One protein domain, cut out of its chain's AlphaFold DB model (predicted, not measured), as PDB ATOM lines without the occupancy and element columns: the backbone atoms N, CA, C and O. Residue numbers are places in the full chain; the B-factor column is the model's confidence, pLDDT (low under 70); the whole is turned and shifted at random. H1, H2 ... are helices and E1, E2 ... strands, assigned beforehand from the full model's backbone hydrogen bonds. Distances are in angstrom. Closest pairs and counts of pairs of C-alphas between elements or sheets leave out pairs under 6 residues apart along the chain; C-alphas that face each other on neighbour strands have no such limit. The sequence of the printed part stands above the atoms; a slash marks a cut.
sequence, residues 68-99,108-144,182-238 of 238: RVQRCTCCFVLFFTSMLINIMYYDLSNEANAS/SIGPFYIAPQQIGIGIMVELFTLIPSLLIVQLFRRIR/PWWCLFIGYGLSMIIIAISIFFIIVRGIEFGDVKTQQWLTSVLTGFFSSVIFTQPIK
ATOM      1  N   ARG A  68       1.657  -7.104 -13.758       71.38
ATOM      2  CA  ARG A  68       2.971  -7.069 -13.088       71.38
ATOM      3  C   ARG A  68       2.974  -6.103 -11.897       71.38
ATOM      4  O   ARG A  68       3.548  -6.425 -10.868       71.38
ATOM      5  N   VAL A  69       2.264  -4.978 -12.011       73.69
ATOM      6  CA  VAL A  69       2.150  -3.977 -10.939       73.69
ATOM      7  C   VAL A  69       1.396  -4.539  -9.737       73.69
ATOM      8  O   VAL A  69       1.870  -4.407  -8.620       73.69
ATOM      9  N   GLN A  70       0.268  -5.231  -9.935       75.38
ATOM     10  CA  GLN A  70      -0.464  -5.845  -8.815       75.38
ATOM     11  C   GLN A  70       0.358  -6.934  -8.109       75.38
ATOM     12  O   GLN A  70       0.315  -7.051  -6.887       75.38
ATOM     13  N   ARG A  71       1.131  -7.715  -8.876       76.00
ATOM     14  CA  ARG A  71       2.072  -8.710  -8.336       76.00
ATOM     15  C   ARG A  71       3.148  -8.049  -7.486       76.00
ATOM     16  O   ARG A  71       3.382  -8.476  -6.364       76.00
ATOM     17  N   CYS A  72       3.738  -6.980  -8.010       78.56
ATOM     18  CA  CYS A  72       4.763  -6.194  -7.341       78.56
ATOM     19  C   CYS A  72       4.242  -5.575  -6.038       78.56
ATOM     20  O   CYS A  72       4.856  -5.762  -4.994       78.56
ATOM     21  N   THR A  73       3.065  -4.945  -6.059       82.56
ATOM     22  CA  THR A  73       2.423  -4.400  -4.853       82.56
ATOM     23  C   THR A  73       2.168  -5.477  -3.816       82.56
ATOM     24  O   THR A  73       2.493  -5.285  -2.652       82.56
ATOM     25  N   CYS A  74       1.636  -6.627  -4.233       76.88
ATOM     26  CA  CYS A  74       1.431  -7.730  -3.312       76.88
ATOM     27  C   CYS A  74       2.757  -8.172  -2.682       76.88
ATOM     28  O   CYS A  74       2.838  -8.260  -1.465       76.88
ATOM     29  N   CYS A  75       3.802  -8.382  -3.485       77.75
ATOM     30  CA  CYS A  75       5.135  -8.740  -3.002       77.75
ATOM     31  C   CYS A  75       5.717  -7.711  -2.024       77.75
ATOM     32  O   CYS A  75       6.247  -8.112  -0.991       77.75
ATOM     33  N   PHE A  76       5.565  -6.411  -2.284       83.44
ATOM     34  CA  PHE A  76       6.000  -5.370  -1.352       83.44
ATOM     35  C   PHE A  76       5.248  -5.418  -0.023       83.44
ATOM     36  O   PHE A  76       5.879  -5.336   1.026       83.44
ATOM     37  N   VAL A  77       3.926  -5.617  -0.042       84.19
ATOM     38  CA  VAL A  77       3.159  -5.786   1.202       84.19
ATOM     39  C   VAL A  77       3.642  -7.014   1.980       84.19
ATOM     40  O   VAL A  77       3.809  -6.930   3.192       84.19
ATOM     41  N   LEU A  78       3.903  -8.141   1.307       78.50
ATOM     42  CA  LEU A  78       4.440  -9.341   1.966       78.50
ATOM     43  C   LEU A  78       5.794  -9.076   2.615       78.50
ATOM     44  O   LEU A  78       6.000  -9.445   3.768       78.50
ATOM     45  N   PHE A  79       6.691  -8.431   1.876       84.12
ATOM     46  CA  PHE A  79       8.040  -8.127   2.328       84.12
ATOM     47  C   PHE A  79       8.027  -7.220   3.564       84.12
ATOM     48  O   PHE A  79       8.570  -7.592   4.599       84.12
ATOM     49  N   PHE A  80       7.345  -6.072   3.495       87.19
ATOM     50  CA  PHE A  80       7.321  -5.118   4.607       87.19
ATOM     51  C   PHE A  80       6.566  -5.645   5.828       87.19
ATOM     52  O   PHE A  80       6.987  -5.388   6.949       87.19
ATOM     53  N   THR A  81       5.486  -6.406   5.646       83.12
ATOM     54  CA  THR A  81       4.768  -7.002   6.781       83.12
ATOM     55  C   THR A  81       5.582  -8.121   7.433       83.12
ATOM     56  O   THR A  81       5.655  -8.170   8.655       83.12
ATOM     57  N   SER A  82       6.248  -8.980   6.651       80.69
ATOM     58  CA  SER A  82       7.162 -10.000   7.188       80.69
ATOM     59  C   SER A  82       8.318  -9.361   7.963       80.69
ATOM     60  O   SER A  82       8.628  -9.778   9.075       80.69
ATOM     61  N   MET A  83       8.894  -8.286   7.424       86.06
ATOM     62  CA  MET A  83       9.971  -7.536   8.066       86.06
ATOM     63  C   MET A  83       9.518  -6.826   9.353       86.06
ATOM     64  O   MET A  83      10.218  -6.903  10.359       86.06
ATOM     65  N   LEU A  84       8.337  -6.193   9.357       85.31
ATOM     66  CA  LEU A  84       7.730  -5.569  10.545       85.31
ATOM     67  C   LEU A  84       7.565  -6.580  11.676       85.31
ATOM     68  O   LEU A  84       7.832  -6.324  12.845       85.31
ATOM     69  N   ILE A  85       7.080  -7.747  11.307       78.94
ATOM     70  CA  ILE A  85       6.788  -8.796  12.252       78.94
ATOM     71  C   ILE A  85       8.086  -9.415  12.787       78.94
ATOM     72  O   ILE A  85       8.194  -9.682  13.983       78.94
ATOM     73  N   ASN A  86       9.094  -9.568  11.928       80.25
ATOM     74  CA  ASN A  86      10.413 -10.032  12.332       80.25
ATOM     75  C   ASN A  86      11.079  -9.065  13.328       80.25
ATOM     76  O   ASN A  86      11.592  -9.530  14.342       80.25
ATOM     77  N   ILE A  87      11.009  -7.743  13.107       81.00
ATOM     78  CA  ILE A  87      11.571  -6.762  14.057       81.00
ATOM     79  C   ILE A  87      10.791  -6.708  15.373       81.00
ATOM     80  O   ILE A  87      11.392  -6.662  16.442       81.00
ATOM     81  N   MET A  88       9.457  -6.767  15.309       78.31
ATOM     82  CA  MET A  88       8.599  -6.767  16.497       78.31
ATOM     83  C   MET A  88       8.873  -7.987  17.381       78.31
ATOM     84  O   MET A  88       8.845  -7.895  18.604       78.31
ATOM     85  N   TYR A  89       9.164  -9.130  16.760       72.69
ATOM     86  CA  TYR A  89       9.492 -10.346  17.485       72.69
ATOM     87  C   TYR A  89      10.952 -10.402  17.957       72.69
ATOM     88  O   TYR A  89      11.231 -10.960  19.016       72.69
ATOM     89  N   TYR A  90      11.883  -9.793  17.217       71.88
ATOM     90  CA  TYR A  90      13.279  -9.684  17.639       71.88
ATOM     91  C   TYR A  90      13.397  -8.990  19.006       71.88
ATOM     92  O   TYR A  90      14.152  -9.451  19.859       71.88
ATOM     93  N   ASP A  91      12.579  -7.963  19.246       66.88
ATOM     94  CA  ASP A  91      12.489  -7.250  20.527       66.88
ATOM     95  C   ASP A  91      12.042  -8.175  21.672       66.88
ATOM     96  O   ASP A  91      12.767  -8.377  22.648       66.88
ATOM     97  N   LEU A  92      10.909  -8.862  21.473       62.53
ATOM     98  CA  LEU A  92      10.350  -9.812  22.438       62.53
ATOM     99  C   LEU A  92      11.322 -10.960  22.750       62.53
ATOM    100  O   LEU A  92      11.397 -11.437  23.882       62.53
ATOM    101  N   SER A  93      12.087 -11.407  21.751       61.38
ATOM    102  CA  SER A  93      13.102 -12.444  21.935       61.38
ATOM    103  C   SER A  93      14.276 -11.961  22.790       61.38
ATOM    104  O   SER A  93      14.781 -12.726  23.609       61.38
ATOM    105  N   ASN A  94      14.674 -10.693  22.657       62.22
ATOM    106  CA  ASN A  94      15.763 -10.103  23.431       62.22
ATOM    107  C   ASN A  94      15.361  -9.912  24.901       62.22
ATOM    108  O   ASN A  94      16.149 -10.205  25.797       62.22
ATOM    109  N   GLU A  95      14.121  -9.487  25.156       61.09
ATOM    110  CA  GLU A  95      13.572  -9.343  26.511       61.09
ATOM    111  C   GLU A  95      13.344 -10.701  27.201       61.09
ATOM    112  O   GLU A  95      13.642 -10.863  28.389       61.09
ATOM    113  N   ALA A  96      12.887 -11.716  26.460       55.53
ATOM    114  CA  ALA A  96      12.773 -13.086  26.966       55.53
ATOM    115  C   ALA A  96      14.144 -13.695  27.322       55.53
ATOM    116  O   ALA A  96      14.260 -14.434  28.303       55.53
ATOM    117  N   ASN A  97      15.194 -13.353  26.565       53.66
ATOM    118  CA  ASN A  97      16.574 -13.745  26.870       53.66
ATOM    119  C   ASN A  97      17.116 -13.048  28.128       53.66
ATOM    120  O   ASN A  97      17.870 -13.663  28.876       53.66
ATOM    121  N   ALA A  98      16.727 -11.795  28.382       53.28
ATOM    122  CA  ALA A  98      17.151 -11.042  29.565       53.28
ATOM    123  C   ALA A  98      16.446 -11.489  30.863       53.28
ATOM    124  O   ALA A  98      16.982 -11.296  31.949       53.28
ATOM    125  N   SER A  99      15.256 -12.089  30.760       50.16
ATOM    126  CA  SER A  99      14.450 -12.549  31.903       50.16
ATOM    127  C   SER A  99      14.638 -14.033  32.254       50.16
ATOM    128  O   SER A  99      14.185 -14.472  33.311       50.16
ATOM    129  N   SER A 108      22.843 -24.322  21.531       46.75
ATOM    130  CA  SER A 108      23.884 -23.384  21.101       46.75
ATOM    131  C   SER A 108      24.607 -23.926  19.867       46.75
ATOM    132  O   SER A 108      25.476 -24.792  19.977       46.75
ATOM    133  N   ILE A 109      24.272 -23.412  18.683       46.78
ATOM    134  CA  ILE A 109      25.052 -23.632  17.458       46.78
ATOM    135  C   ILE A 109      25.939 -22.395  17.279       46.78
ATOM    136  O   ILE A 109      25.582 -21.427  16.611       46.78
ATOM    137  N   GLY A 110      27.099 -22.407  17.939       54.41
ATOM    138  CA  GLY A 110      28.068 -21.309  17.880       54.41
ATOM    139  C   GLY A 110      27.504 -19.979  18.416       54.41
ATOM    140  O   GLY A 110      26.784 -20.003  19.411       54.41
ATOM    141  N   PRO A 111      27.799 -18.818  17.798       50.09
ATOM    142  CA  PRO A 111      27.383 -17.496  18.293       50.09
ATOM    143  C   PRO A 111      25.859 -17.253  18.271       50.09
ATOM    144  O   PRO A 111      25.412 -16.146  18.562       50.09
ATOM    145  N   PHE A 112      25.058 -18.264  17.923       48.88
ATOM    146  CA  PHE A 112      23.605 -18.201  17.880       48.88
ATOM    147  C   PHE A 112      23.002 -19.034  19.017       48.88
ATOM    148  O   PHE A 112      23.076 -20.265  19.024       48.88
ATOM    149  N   TYR A 113      22.380 -18.344  19.972       57.38
ATOM    150  CA  TYR A 113      21.595 -18.950  21.045       57.38
ATOM    151  C   TYR A 113      20.150 -19.074  20.568       57.38
ATOM    152  O   TYR A 113      19.457 -18.068  20.442       57.38
ATOM    153  N   ILE A 114      19.702 -20.292  20.261       55.59
ATOM    154  CA  ILE A 114      18.332 -20.532  19.796       55.59
ATOM    155  C   ILE A 114      17.589 -21.294  20.891       55.59
ATOM    156  O   ILE A 114      17.839 -22.480  21.126       55.59
ATOM    157  N   ALA A 115      16.679 -20.606  21.581       64.81
ATOM    158  CA  ALA A 115      15.785 -21.248  22.535       64.81
ATOM    159  C   ALA A 115      14.634 -21.944  21.773       64.81
ATOM    160  O   ALA A 115      14.040 -21.338  20.879       64.81
ATOM    161  N   PRO A 116      14.256 -23.192  22.103       66.44
ATOM    162  CA  PRO A 116      13.160 -23.900  21.429       66.44
ATOM    163  C   PRO A 116      11.821 -23.147  21.472       66.44
ATOM    164  O   PRO A 116      11.040 -23.198  20.521       66.44
ATOM    165  N   GLN A 117      11.576 -22.387  22.544       58.09
ATOM    166  CA  GLN A 117      10.405 -21.521  22.671       58.09
ATOM    167  C   GLN A 117      10.398 -20.412  21.606       58.09
ATOM    168  O   GLN A 117       9.332 -20.042  21.114       58.09
ATOM    169  N   GLN A 118      11.574 -19.931  21.183       58.88
ATOM    170  CA  GLN A 118      11.676 -18.881  20.171       58.88
ATOM    171  C   GLN A 118      11.276 -19.367  18.778       58.88
ATOM    172  O   GLN A 118      10.682 -18.613  18.007       58.88
ATOM    173  N   ILE A 119      11.563 -20.633  18.473       64.81
ATOM    174  CA  ILE A 119      11.181 -21.275  17.212       64.81
ATOM    175  C   ILE A 119       9.653 -21.397  17.135       64.81
ATOM    176  O   ILE A 119       9.056 -21.087  16.104       64.81
ATOM    177  N   GLY A 120       9.006 -21.790  18.238       65.00
ATOM    178  CA  GLY A 120       7.551 -21.930  18.311       65.00
ATOM    179  C   GLY A 120       6.803 -20.617  18.069       65.00
ATOM    180  O   GLY A 120       5.820 -20.593  17.326       65.00
ATOM    181  N   ILE A 121       7.292 -19.508  18.627       61.75
ATOM    182  CA  ILE A 121       6.672 -18.197  18.406       61.75
ATOM    183  C   ILE A 121       6.952 -17.700  16.981       61.75
ATOM    184  O   ILE A 121       6.033 -17.200  16.341       61.75
ATOM    185  N   GLY A 122       8.150 -17.929  16.428       61.66
ATOM    186  CA  GLY A 122       8.456 -17.631  15.022       61.66
ATOM    187  C   GLY A 122       7.505 -18.325  14.038       61.66
ATOM    188  O   GLY A 122       7.012 -17.694  13.105       61.66
ATOM    189  N   ILE A 123       7.154 -19.592  14.292       68.50
ATOM    190  CA  ILE A 123       6.171 -20.340  13.490       68.50
ATOM    191  C   ILE A 123       4.758 -19.752  13.632       68.50
ATOM    192  O   ILE A 123       4.048 -19.603  12.637       68.50
ATOM    193  N   MET A 124       4.335 -19.394  14.848       64.75
ATOM    194  CA  MET A 124       3.026 -18.766  15.073       64.75
ATOM    195  C   MET A 124       2.923 -17.418  14.361       64.75
ATOM    196  O   MET A 124       1.912 -17.095  13.746       64.75
ATOM    197  N   VAL A 125       3.999 -16.649  14.408       67.31
ATOM    198  CA  VAL A 125       4.127 -15.341  13.788       67.31
ATOM    199  C   VAL A 125       4.097 -15.432  12.250       67.31
ATOM    200  O   VAL A 125       3.355 -14.691  11.599       67.31
ATOM    201  N   GLU A 126       4.812 -16.394  11.660       69.12
ATOM    202  CA  GLU A 126       4.739 -16.738  10.230       69.12
ATOM    203  C   GLU A 126       3.293 -17.084   9.823       69.12
ATOM    204  O   GLU A 126       2.767 -16.582   8.825       69.12
ATOM    205  N   LEU A 127       2.602 -17.878  10.650       68.94
ATOM    206  CA  LEU A 127       1.213 -18.279  10.430       68.94
ATOM    207  C   LEU A 127       0.234 -17.094  10.526       68.94
ATOM    208  O   LEU A 127      -0.666 -16.972   9.693       68.94
ATOM    209  N   PHE A 128       0.428 -16.181  11.482       69.50
ATOM    210  CA  PHE A 128      -0.369 -14.954  11.608       69.50
ATOM    211  C   PHE A 128      -0.157 -13.998  10.429       69.50
ATOM    212  O   PHE A 128      -1.101 -13.339   9.997       69.50
ATOM    213  N   THR A 129       1.047 -13.969   9.857       66.62
ATOM    214  CA  THR A 129       1.392 -13.160   8.673       66.62
ATOM    215  C   THR A 129       0.814 -13.743   7.382       66.62
ATOM    216  O   THR A 129       0.505 -13.020   6.425       66.62
ATOM    217  N   LEU A 130       0.620 -15.062   7.348       67.69
ATOM    218  CA  LEU A 130       0.087 -15.802   6.206       67.69
ATOM    219  C   LEU A 130      -1.388 -15.451   5.911       67.69
ATOM    220  O   LEU A 130      -1.826 -15.436   4.762       67.69
ATOM    221  N   ILE A 131      -2.169 -15.101   6.931       70.94
ATOM    222  CA  ILE A 131      -3.596 -14.773   6.784       70.94
ATOM    223  C   ILE A 131      -3.825 -13.453   6.011       70.94
ATOM    224  O   ILE A 131      -4.498 -13.483   4.974       70.94
ATOM    225  N   PRO A 132      -3.270 -12.294   6.428       67.12
ATOM    226  CA  PRO A 132      -3.448 -11.033   5.707       67.12
ATOM    227  C   PRO A 132      -2.797 -11.066   4.320       67.12
ATOM    228  O   PRO A 132      -3.353 -10.529   3.359       67.12
ATOM    229  N   SER A 133      -1.668 -11.761   4.175       68.44
ATOM    230  CA  SER A 133      -1.012 -11.962   2.883       68.44
ATOM    231  C   SER A 133      -1.875 -12.750   1.898       68.44
ATOM    232  O   SER A 133      -2.072 -12.309   0.762       68.44
ATOM    233  N   LEU A 134      -2.460 -13.874   2.321       68.25
ATOM    234  CA  LEU A 134      -3.387 -14.631   1.483       68.25
ATOM    235  C   LEU A 134      -4.646 -13.831   1.148       68.25
ATOM    236  O   LEU A 134      -5.104 -13.905   0.007       68.25
ATOM    237  N   LEU A 135      -5.182 -13.047   2.086       68.62
ATOM    238  CA  LEU A 135      -6.351 -12.197   1.847       68.62
ATOM    239  C   LEU A 135      -6.083 -11.144   0.767       68.62
ATOM    240  O   LEU A 135      -6.898 -10.990  -0.141       68.62
ATOM    241  N   ILE A 136      -4.925 -10.481   0.793       67.00
ATOM    242  CA  ILE A 136      -4.540  -9.480  -0.214       67.00
ATOM    243  C   ILE A 136      -4.319 -10.139  -1.580       67.00
ATOM    244  O   ILE A 136      -4.837  -9.668  -2.596       67.00
ATOM    245  N   VAL A 137      -3.629 -11.283  -1.617       65.75
ATOM    246  CA  VAL A 137      -3.441 -12.059  -2.851       65.75
ATOM    247  C   VAL A 137      -4.793 -12.515  -3.419       65.75
ATOM    248  O   VAL A 137      -5.003 -12.489  -4.635       65.75
ATOM    249  N   GLN A 138      -5.722 -12.968  -2.573       66.56
ATOM    250  CA  GLN A 138      -7.061 -13.385  -2.993       66.56
ATOM    251  C   GLN A 138      -7.901 -12.199  -3.477       66.56
ATOM    252  O   GLN A 138      -8.564 -12.322  -4.507       66.56
ATOM    253  N   LEU A 139      -7.827 -11.052  -2.800       67.44
ATOM    254  CA  LEU A 139      -8.486  -9.809  -3.197       67.44
ATOM    255  C   LEU A 139      -8.032  -9.396  -4.601       67.44
ATOM    256  O   LEU A 139      -8.850  -9.265  -5.512       67.44
ATOM    257  N   PHE A 140      -6.721  -9.298  -4.812       66.12
ATOM    258  CA  PHE A 140      -6.146  -8.917  -6.096       66.12
ATOM    259  C   PHE A 140      -6.390  -9.945  -7.210       66.12
ATOM    260  O   PHE A 140      -6.655  -9.548  -8.345       66.12
ATOM    261  N   ARG A 141      -6.387 -11.255  -6.912       63.00
ATOM    262  CA  ARG A 141      -6.764 -12.303  -7.884       63.00
ATOM    263  C   ARG A 141      -8.240 -12.243  -8.289       63.00
ATOM    264  O   ARG A 141      -8.585 -12.683  -9.387       63.00
ATOM    265  N   ARG A 142      -9.114 -11.724  -7.425       61.44
ATOM    266  CA  ARG A 142     -10.564 -11.633  -7.663       61.44
ATOM    267  C   ARG A 142     -10.971 -10.343  -8.390       61.44
ATOM    268  O   ARG A 142     -12.062 -10.292  -8.962       61.44
ATOM    269  N   ILE A 143     -10.095  -9.334  -8.429       60.66
ATOM    270  CA  ILE A 143     -10.283  -8.084  -9.180       60.66
ATOM    271  C   ILE A 143     -10.079  -8.345 -10.682       60.66
ATOM    272  O   ILE A 143      -9.032  -8.824 -11.118       60.66
ATOM    273  N   ARG A 144     -11.079  -8.011 -11.511       55.66
ATOM    274  CA  ARG A 144     -10.946  -8.116 -12.973       55.66
ATOM    275  C   ARG A 144     -10.219  -6.892 -13.542       55.66
ATOM    276  O   ARG A 144     -10.629  -5.767 -13.254       55.66
ATOM    277  N   PRO A 182     -16.183  -4.484  -8.932       69.75
ATOM    278  CA  PRO A 182     -16.047  -3.412  -9.918       69.75
ATOM    279  C   PRO A 182     -14.590  -2.975 -10.109       69.75
ATOM    280  O   PRO A 182     -13.780  -3.057  -9.188       69.75
ATOM    281  N   TRP A 183     -14.261  -2.427 -11.282       64.19
ATOM    282  CA  TRP A 183     -12.905  -1.955 -11.606       64.19
ATOM    283  C   TRP A 183     -12.367  -0.891 -10.627       64.19
ATOM    284  O   TRP A 183     -11.169  -0.855 -10.378       64.19
ATOM    285  N   TRP A 184     -13.236  -0.095  -9.992       67.62
ATOM    286  CA  TRP A 184     -12.852   0.876  -8.954       67.62
ATOM    287  C   TRP A 184     -12.249   0.247  -7.691       67.62
ATOM    288  O   TRP A 184     -11.423   0.870  -7.027       67.62
ATOM    289  N   CYS A 185     -12.596  -1.006  -7.386       69.69
ATOM    290  CA  CYS A 185     -12.039  -1.742  -6.247       69.69
ATOM    291  C   CYS A 185     -10.517  -1.947  -6.376       69.69
ATOM    292  O   CYS A 185      -9.828  -2.151  -5.381       69.69
ATOM    293  N   LEU A 186      -9.968  -1.807  -7.587       70.50
ATOM    294  CA  LEU A 186      -8.529  -1.777  -7.830       70.50
ATOM    295  C   LEU A 186      -7.848  -0.599  -7.118       70.50
ATOM    296  O   LEU A 186      -6.840  -0.811  -6.453       70.50
ATOM    297  N   PHE A 187      -8.408   0.611  -7.199       77.81
ATOM    298  CA  PHE A 187      -7.852   1.786  -6.518       77.81
ATOM    299  C   PHE A 187      -7.917   1.639  -5.000       77.81
ATOM    300  O   PHE A 187      -6.952   1.956  -4.314       77.81
ATOM    301  N   ILE A 188      -9.016   1.077  -4.490       78.00
ATOM    302  CA  ILE A 188      -9.180   0.773  -3.064       78.00
ATOM    303  C   ILE A 188      -8.122  -0.244  -2.611       78.00
ATOM    304  O   ILE A 188      -7.475  -0.043  -1.587       78.00
ATOM    305  N   GLY A 189      -7.889  -1.301  -3.398       77.50
ATOM    306  CA  GLY A 189      -6.862  -2.304  -3.111       77.50
ATOM    307  C   GLY A 189      -5.446  -1.722  -3.082       77.50
ATOM    308  O   GLY A 189      -4.676  -2.031  -2.172       77.50
ATOM    309  N   TYR A 190      -5.104  -0.844  -4.030       82.50
ATOM    310  CA  TYR A 190      -3.822  -0.130  -4.019       82.50
ATOM    311  C   TYR A 190      -3.700   0.824  -2.830       82.50
ATOM    312  O   TYR A 190      -2.667   0.817  -2.168       82.50
ATOM    313  N   GLY A 191      -4.748   1.593  -2.525       85.44
ATOM    314  CA  GLY A 191      -4.767   2.507  -1.382       85.44
ATOM    315  C   GLY A 191      -4.539   1.778  -0.059       85.44
ATOM    316  O   GLY A 191      -3.636   2.134   0.690       85.44
ATOM    317  N   LEU A 192      -5.279   0.693   0.185       83.75
ATOM    318  CA  LEU A 192      -5.108  -0.129   1.384       83.75
ATOM    319  C   LEU A 192      -3.700  -0.739   1.462       83.75
ATOM    320  O   LEU A 192      -3.086  -0.736   2.524       83.75
ATOM    321  N   SER A 193      -3.167  -1.216   0.334       85.69
ATOM    322  CA  SER A 193      -1.809  -1.771   0.275       85.69
ATOM    323  C   SER A 193      -0.747  -0.726   0.626       85.69
ATOM    324  O   SER A 193       0.173  -1.023   1.379       85.69
ATOM    325  N   MET A 194      -0.886   0.503   0.118       88.00
ATOM    326  CA  MET A 194       0.028   1.608   0.424       88.00
ATOM    327  C   MET A 194      -0.033   2.011   1.896       88.00
ATOM    328  O   MET A 194       1.010   2.248   2.494       88.00
ATOM    329  N   ILE A 195      -1.231   2.042   2.487       88.56
ATOM    330  CA  ILE A 195      -1.408   2.324   3.917       88.56
ATOM    331  C   ILE A 195      -0.713   1.253   4.761       88.56
ATOM    332  O   ILE A 195       0.053   1.595   5.654       88.56
ATOM    333  N   ILE A 196      -0.920  -0.030   4.448       86.25
ATOM    334  CA  ILE A 196      -0.261  -1.134   5.161       86.25
ATOM    335  C   ILE A 196       1.262  -1.011   5.054       86.25
ATOM    336  O   ILE A 196       1.948  -1.098   6.065       86.25
ATOM    337  N   ILE A 197       1.797  -0.755   3.854       89.75
ATOM    338  CA  ILE A 197       3.241  -0.570   3.652       89.75
ATOM    339  C   ILE A 197       3.761   0.617   4.471       89.75
ATOM    340  O   ILE A 197       4.773   0.480   5.152       89.75
ATOM    341  N   ALA A 198       3.078   1.761   4.431       91.31
ATOM    342  CA  ALA A 198       3.498   2.961   5.148       91.31
ATOM    343  C   ALA A 198       3.513   2.744   6.668       91.31
ATOM    344  O   ALA A 198       4.486   3.106   7.325       91.31
ATOM    345  N   ILE A 199       2.470   2.104   7.210       88.00
ATOM    346  CA  ILE A 199       2.393   1.743   8.629       88.00
ATOM    347  C   ILE A 199       3.541   0.797   8.992       88.00
ATOM    348  O   ILE A 199       4.260   1.056   9.954       88.00
ATOM    349  N   SER A 200       3.768  -0.257   8.203       89.62
ATOM    350  CA  SER A 200       4.859  -1.202   8.451       89.62
ATOM    351  C   SER A 200       6.227  -0.524   8.437       89.62
ATOM    352  O   SER A 200       7.014  -0.736   9.352       89.62
ATOM    353  N   ILE A 201       6.506   0.325   7.445       91.25
ATOM    354  CA  ILE A 201       7.774   1.063   7.351       91.25
ATOM    355  C   ILE A 201       7.964   1.976   8.562       91.25
ATOM    356  O   ILE A 201       9.045   1.986   9.143       91.25
ATOM    357  N   PHE A 202       6.925   2.714   8.960       91.50
ATOM    358  CA  PHE A 202       6.990   3.603  10.116       91.50
ATOM    359  C   PHE A 202       7.402   2.842  11.383       91.50
ATOM    360  O   PHE A 202       8.376   3.217  12.033       91.50
ATOM    361  N   PHE A 203       6.725   1.734  11.692       86.75
ATOM    362  CA  PHE A 203       7.049   0.928  12.870       86.75
ATOM    363  C   PHE A 203       8.419   0.241  12.770       86.75
ATOM    364  O   PHE A 203       9.128   0.184  13.771       86.75
ATOM    365  N   ILE A 204       8.831  -0.221  11.583       90.00
ATOM    366  CA  ILE A 204      10.183  -0.768  11.373       90.00
ATOM    367  C   ILE A 204      11.249   0.284  11.685       90.00
ATOM    368  O   ILE A 204      12.228  -0.032  12.352       90.00
ATOM    369  N   ILE A 205      11.072   1.523  11.222       89.94
ATOM    370  CA  ILE A 205      12.042   2.599  11.457       89.94
ATOM    371  C   ILE A 205      12.103   2.945  12.945       89.94
ATOM    372  O   ILE A 205      13.198   3.006  13.494       89.94
ATOM    373  N   VAL A 206      10.953   3.125  13.602       89.19
ATOM    374  CA  VAL A 206      10.898   3.440  15.040       89.19
ATOM    375  C   VAL A 206      11.631   2.371  15.855       89.19
ATOM    376  O   VAL A 206      12.543   2.699  16.609       89.19
ATOM    377  N   ARG A 207      11.320   1.089  15.629       83.75
ATOM    378  CA  ARG A 207      11.990  -0.023  16.324       83.75
ATOM    379  C   ARG A 207      13.464  -0.169  15.941       83.75
ATOM    380  O   ARG A 207      14.293  -0.496  16.782       83.75
ATOM    381  N   GLY A 208      13.811   0.105  14.687       86.00
ATOM    382  CA  GLY A 208      15.198   0.088  14.224       86.00
ATOM    383  C   GLY A 208      16.064   1.157  14.896       86.00
ATOM    384  O   GLY A 208      17.241   0.911  15.152       86.00
ATOM    385  N   ILE A 209      15.488   2.319  15.218       86.75
ATOM    386  CA  ILE A 209      16.175   3.379  15.968       86.75
ATOM    387  C   ILE A 209      16.360   2.964  17.436       86.75
ATOM    388  O   ILE A 209      17.444   3.155  17.980       86.75
ATOM    389  N   GLU A 210      15.350   2.348  18.059       84.44
ATOM    390  CA  GLU A 210      15.426   1.859  19.450       84.44
ATOM    391  C   GLU A 210      16.534   0.809  19.658       84.44
ATOM    392  O   GLU A 210      17.190   0.789  20.698       84.44
ATOM    393  N   PHE A 211      16.797  -0.041  18.661       79.31
ATOM    394  CA  PHE A 211      17.839  -1.076  18.730       79.31
ATOM    395  C   PHE A 211      19.274  -0.553  18.591       79.31
ATOM    396  O   PHE A 211      20.213  -1.229  19.027       79.31
ATOM    397  N   GLY A 212      19.450   0.626  17.993       82.88
ATOM    398  CA  GLY A 212      20.756   1.176  17.644       82.88
ATOM    399  C   GLY A 212      21.422   0.491  16.441       82.88
ATOM    400  O   GLY A 212      21.092  -0.632  16.053       82.88
ATOM    401  N   ASP A 213      22.401   1.178  15.851       81.88
ATOM    402  CA  ASP A 213      22.942   0.857  14.520       81.88
ATOM    403  C   ASP A 213      23.475  -0.577  14.385       81.88
ATOM    404  O   ASP A 213      23.187  -1.267  13.406       81.88
ATOM    405  N   VAL A 214      24.218  -1.064  15.383       79.50
ATOM    406  CA  VAL A 214      24.897  -2.369  15.301       79.50
ATOM    407  C   VAL A 214      23.899  -3.530  15.313       79.50
ATOM    408  O   VAL A 214      23.996  -4.437  14.484       79.50
ATOM    409  N   LYS A 215      22.916  -3.501  16.224       77.62
ATOM    410  CA  LYS A 215      21.893  -4.554  16.327       77.62
ATOM    411  C   LYS A 215      20.953  -4.513  15.131       77.62
ATOM    412  O   LYS A 215      20.656  -5.558  14.558       77.62
ATOM    413  N   THR A 216      20.557  -3.318  14.700       84.25
ATOM    414  CA  THR A 216      19.710  -3.141  13.518       84.25
ATOM    415  C   THR A 216      20.396  -3.642  12.254       84.25
ATOM    416  O   THR A 216      19.755  -4.310  11.449       84.25
ATOM    417  N   GLN A 217      21.703  -3.421  12.088       83.69
ATOM    418  CA  GLN A 217      22.447  -3.934  10.936       83.69
ATOM    419  C   GLN A 217      22.551  -5.469  10.944       83.69
ATOM    420  O   GLN A 217      22.359  -6.110   9.907       83.69
ATOM    421  N   GLN A 218      22.822  -6.081  12.097       80.75
ATOM    422  CA  GLN A 218      22.853  -7.543  12.231       80.75
ATOM    423  C   GLN A 218      21.477  -8.162  11.969       80.75
ATOM    424  O   GLN A 218      21.348  -9.121  11.208       80.75
ATOM    425  N   TRP A 219      20.433  -7.561  12.533       84.50
ATOM    426  CA  TRP A 219      19.057  -7.967  12.299       84.50
ATOM    427  C   TRP A 219      18.686  -7.842  10.814       84.50
ATOM    428  O   TRP A 219      18.274  -8.820  10.191       84.50
ATOM    429  N   LEU A 220      18.926  -6.681  10.204       85.88
ATOM    430  CA  LEU A 220      18.584  -6.405   8.811       85.88
ATOM    431  C   LEU A 220      19.286  -7.366   7.848       85.88
ATOM    432  O   LEU A 220      18.654  -7.911   6.945       85.88
ATOM    433  N   THR A 221      20.586  -7.598   8.041       84.38
ATOM    434  CA  THR A 221      21.350  -8.527   7.196       84.38
ATOM    435  C   THR A 221      20.845  -9.961   7.336       84.38
ATOM    436  O   THR A 221      20.732 -10.658   6.323       84.38
ATOM    437  N   SER A 222      20.456 -10.389   8.544       82.38
ATOM    438  CA  SER A 222      19.866 -11.713   8.773       82.38
ATOM    439  C   SER A 222      18.509 -11.881   8.079       82.38
ATOM    440  O   SER A 222      18.288 -12.880   7.391       82.38
ATOM    441  N   VAL A 223      17.638 -10.868   8.158       82.88
ATOM    442  CA  VAL A 223      16.312 -10.878   7.527       82.88
ATOM    443  C   VAL A 223      16.426 -10.858   6.010       82.88
ATOM    444  O   VAL A 223      15.771 -11.655   5.342       82.88
ATOM    445  N   LEU A 224      17.277  -9.994   5.451       83.56
ATOM    446  CA  LEU A 224      17.490  -9.928   4.005       83.56
ATOM    447  C   LEU A 224      18.053 -11.249   3.476       83.56
ATOM    448  O   LEU A 224      17.524 -11.798   2.511       83.56
ATOM    449  N   THR A 225      19.075 -11.798   4.134       82.94
ATOM    450  CA  THR A 225      19.688 -13.067   3.723       82.94
ATOM    451  C   THR A 225      18.689 -14.221   3.812       82.94
ATOM    452  O   THR A 225      18.580 -15.007   2.872       82.94
ATOM    453  N   GLY A 226      17.904 -14.301   4.893       81.38
ATOM    454  CA  GLY A 226      16.861 -15.315   5.061       81.38
ATOM    455  C   GLY A 226      15.742 -15.190   4.028       81.38
ATOM    456  O   GLY A 226      15.346 -16.183   3.418       81.38
ATOM    457  N   PHE A 227      15.290 -13.965   3.755       78.38
ATOM    458  CA  PHE A 227      14.283 -13.691   2.737       78.38
ATOM    459  C   PHE A 227      14.756 -14.137   1.347       78.38
ATOM    460  O   PHE A 227      14.079 -14.937   0.703       78.38
ATOM    461  N   PHE A 228      15.939 -13.706   0.899       78.50
ATOM    462  CA  PHE A 228      16.464 -14.113  -0.408       78.50
ATOM    463  C   PHE A 228      16.778 -15.610  -0.478       78.50
ATOM    464  O   PHE A 228      16.492 -16.237  -1.496       78.50
ATOM    465  N   SER A 229      17.287 -16.203   0.603       77.12
ATOM    466  CA  SER A 229      17.519 -17.646   0.686       77.12
ATOM    467  C   SER A 229      16.210 -18.427   0.541       77.12
ATOM    468  O   SER A 229      16.106 -19.291  -0.324       77.12
ATOM    469  N   SER A 230      15.155 -18.064   1.278       72.75
ATOM    470  CA  SER A 230      13.832 -18.694   1.130       72.75
ATOM    471  C   SER A 230      13.258 -18.529  -0.280       72.75
ATOM    472  O   SER A 230      12.682 -19.461  -0.843       72.75
ATOM    473  N   VAL A 231      13.468 -17.367  -0.906       70.75
ATOM    474  CA  VAL A 231      13.029 -17.121  -2.279       70.75
ATOM    475  C   VAL A 231      13.780 -18.012  -3.268       70.75
ATOM    476  O   VAL A 231      13.183 -18.538  -4.197       70.75
ATOM    477  N   ILE A 232      15.072 -18.242  -3.068       69.75
ATOM    478  CA  ILE A 232      15.870 -19.060  -3.984       69.75
ATOM    479  C   ILE A 232      15.640 -20.564  -3.745       69.75
ATOM    480  O   ILE A 232      15.532 -21.320  -4.707       69.75
ATOM    481  N   PHE A 233      15.521 -21.005  -2.487       61.53
ATOM    482  CA  PHE A 233      15.493 -22.426  -2.107       61.53
ATOM    483  C   PHE A 233      14.093 -23.029  -1.946       61.53
ATOM    484  O   PHE A 233      13.880 -24.179  -2.320       61.53
ATOM    485  N   THR A 234      13.118 -22.296  -1.405       56.28
ATOM    486  CA  THR A 234      11.770 -22.843  -1.142       56.28
ATOM    487  C   THR A 234      10.924 -22.947  -2.421       56.28
ATOM    488  O   THR A 234       9.896 -23.622  -2.443       56.28
ATOM    489  N   GLN A 235      11.350 -22.290  -3.500       52.00
ATOM    490  CA  GLN A 235      10.592 -22.122  -4.744       52.00
ATOM    491  C   GLN A 235      10.829 -23.196  -5.831       52.00
ATOM    492  O   GLN A 235       9.865 -23.490  -6.532       52.00
ATOM    493  N   PRO A 236      12.013 -23.831  -5.987       47.19
ATOM    494  CA  PRO A 236      12.204 -24.941  -6.934       47.19
ATOM    495  C   PRO A 236      11.672 -26.309  -6.459       47.19
ATOM    496  O   PRO A 236      11.667 -27.252  -7.244       47.19
ATOM    497  N   ILE A 237      11.238 -26.439  -5.196       41.34
ATOM    498  CA  ILE A 237      10.821 -27.720  -4.577       41.34
ATOM    499  C   ILE A 237       9.288 -27.943  -4.605       41.34
ATOM    500  O   ILE A 237       8.809 -29.003  -4.204       41.34
ATOM    501  N   LYS A 238       8.503 -26.980  -5.109       39.25
ATOM    502  CA  LYS A 238       7.039 -27.088  -5.254       39.25
ATOM    503  C   LYS A 238       6.586 -27.179  -6.704       39.25
ATOM    504  O   LYS A 238       7.076 -26.378  -7.527       39.25
TER     505      LYS A 238
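What this domain is: This is residues 68 to 99, 108 to 144 and 182 to 238 of the 238 residues of the protein "Hypothetical protein" of Adineta steineri (UniProt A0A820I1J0). Three long helices run lengthwise beside one another, with H1 between H2 and H3, whose near ends converge at residues 139 to 140 of H2 and 186 to 189 of H3. A fourth helix, H4, turns back from the end of H3 and crosses H1 obliquely, and residues 228 to 238, of which 228 to 233 belong to H4, stick out from the body. The printed part has 126 residues with four named helices and one named strand, in the order H1, E1, H2, H3, H4, and is mostly helix; E1 pairs with no named strand. It is only just compact, close to loose, with a radius of gyration of the C-alphas of 16.6 A, and its C-alphas span 53 by 36 by 21 A.

How they stand to each other: H1, residues 68 to 99, is the hub, touching three other helices. It touches H2, residues 116 to 142, with the C-alphas of Leu 78 and Ser 133 closest at 6.1 A, at a shallow tilt of 19 degrees, opposite ways. With residues 73 to 88 alone it touches H3, residues 185 to 211; the closest C-alphas, those of Leu 84 and Ile 204, are 5.5 A apart, and the tilt is a shallow 30 degrees, the same way. The helix packing is mostly aligned, with three of the four touching pairs at a shallow tilt. H1 only just touches H4, residues 213 to 233, with 3 pairs of C-alphas within 8 A; the closest are those of Met 83 and Val 223, 7.2 A apart, at a steep tilt of 50 degrees, opposite ways. H2 and H3 also only just touch, with 3 such pairs, Phe 140 and Gly 189 closest at 7.3 A between C-alphas. H3 and H4 are close but not clearly touching, with the C-alphas of Gly 208 and Thr 216 closest at 5.6 A. H2 and H4 are apart. E1, residues 112 to 114, and H2 meet only through their link, and residues 108 to 109 pair antiparallel with residues 112 to 113 of E1. Every O i to N i+4 pair is within hydrogen-bond range in H3 and H4, against 27 of 28 in H1 and 21 of 23 in H2.

Where its parts are: H1 begins at C-alpha 68 (2.971, -7.069, -13.088) and is 46.8 A long. After E1, 6.1 A, H2 covers 39.5 A and ends at C-alpha 142 (-10.564, -11.633, -7.663). H3 is 38.9 A long, and H4, 29.6 A, ends at C-alpha 233 (15.493, -22.426, -2.107).

The domain as a whole: The two C-alphas farthest apart, those of Gly 110 and Pro 182, are 55.1 A apart. Residues 100 to 107 and 145 to 181 are not printed; the gaps are 18.0 A from C-alpha 99 to 108 and 7.6 A from C-alpha 144 to 182. The links E1 to H2 and H3 to H4 are tight. The mean pLDDT of the printed part is 72.6, and 56 residues are under 70, among them 108 to 130 and 232 to 238.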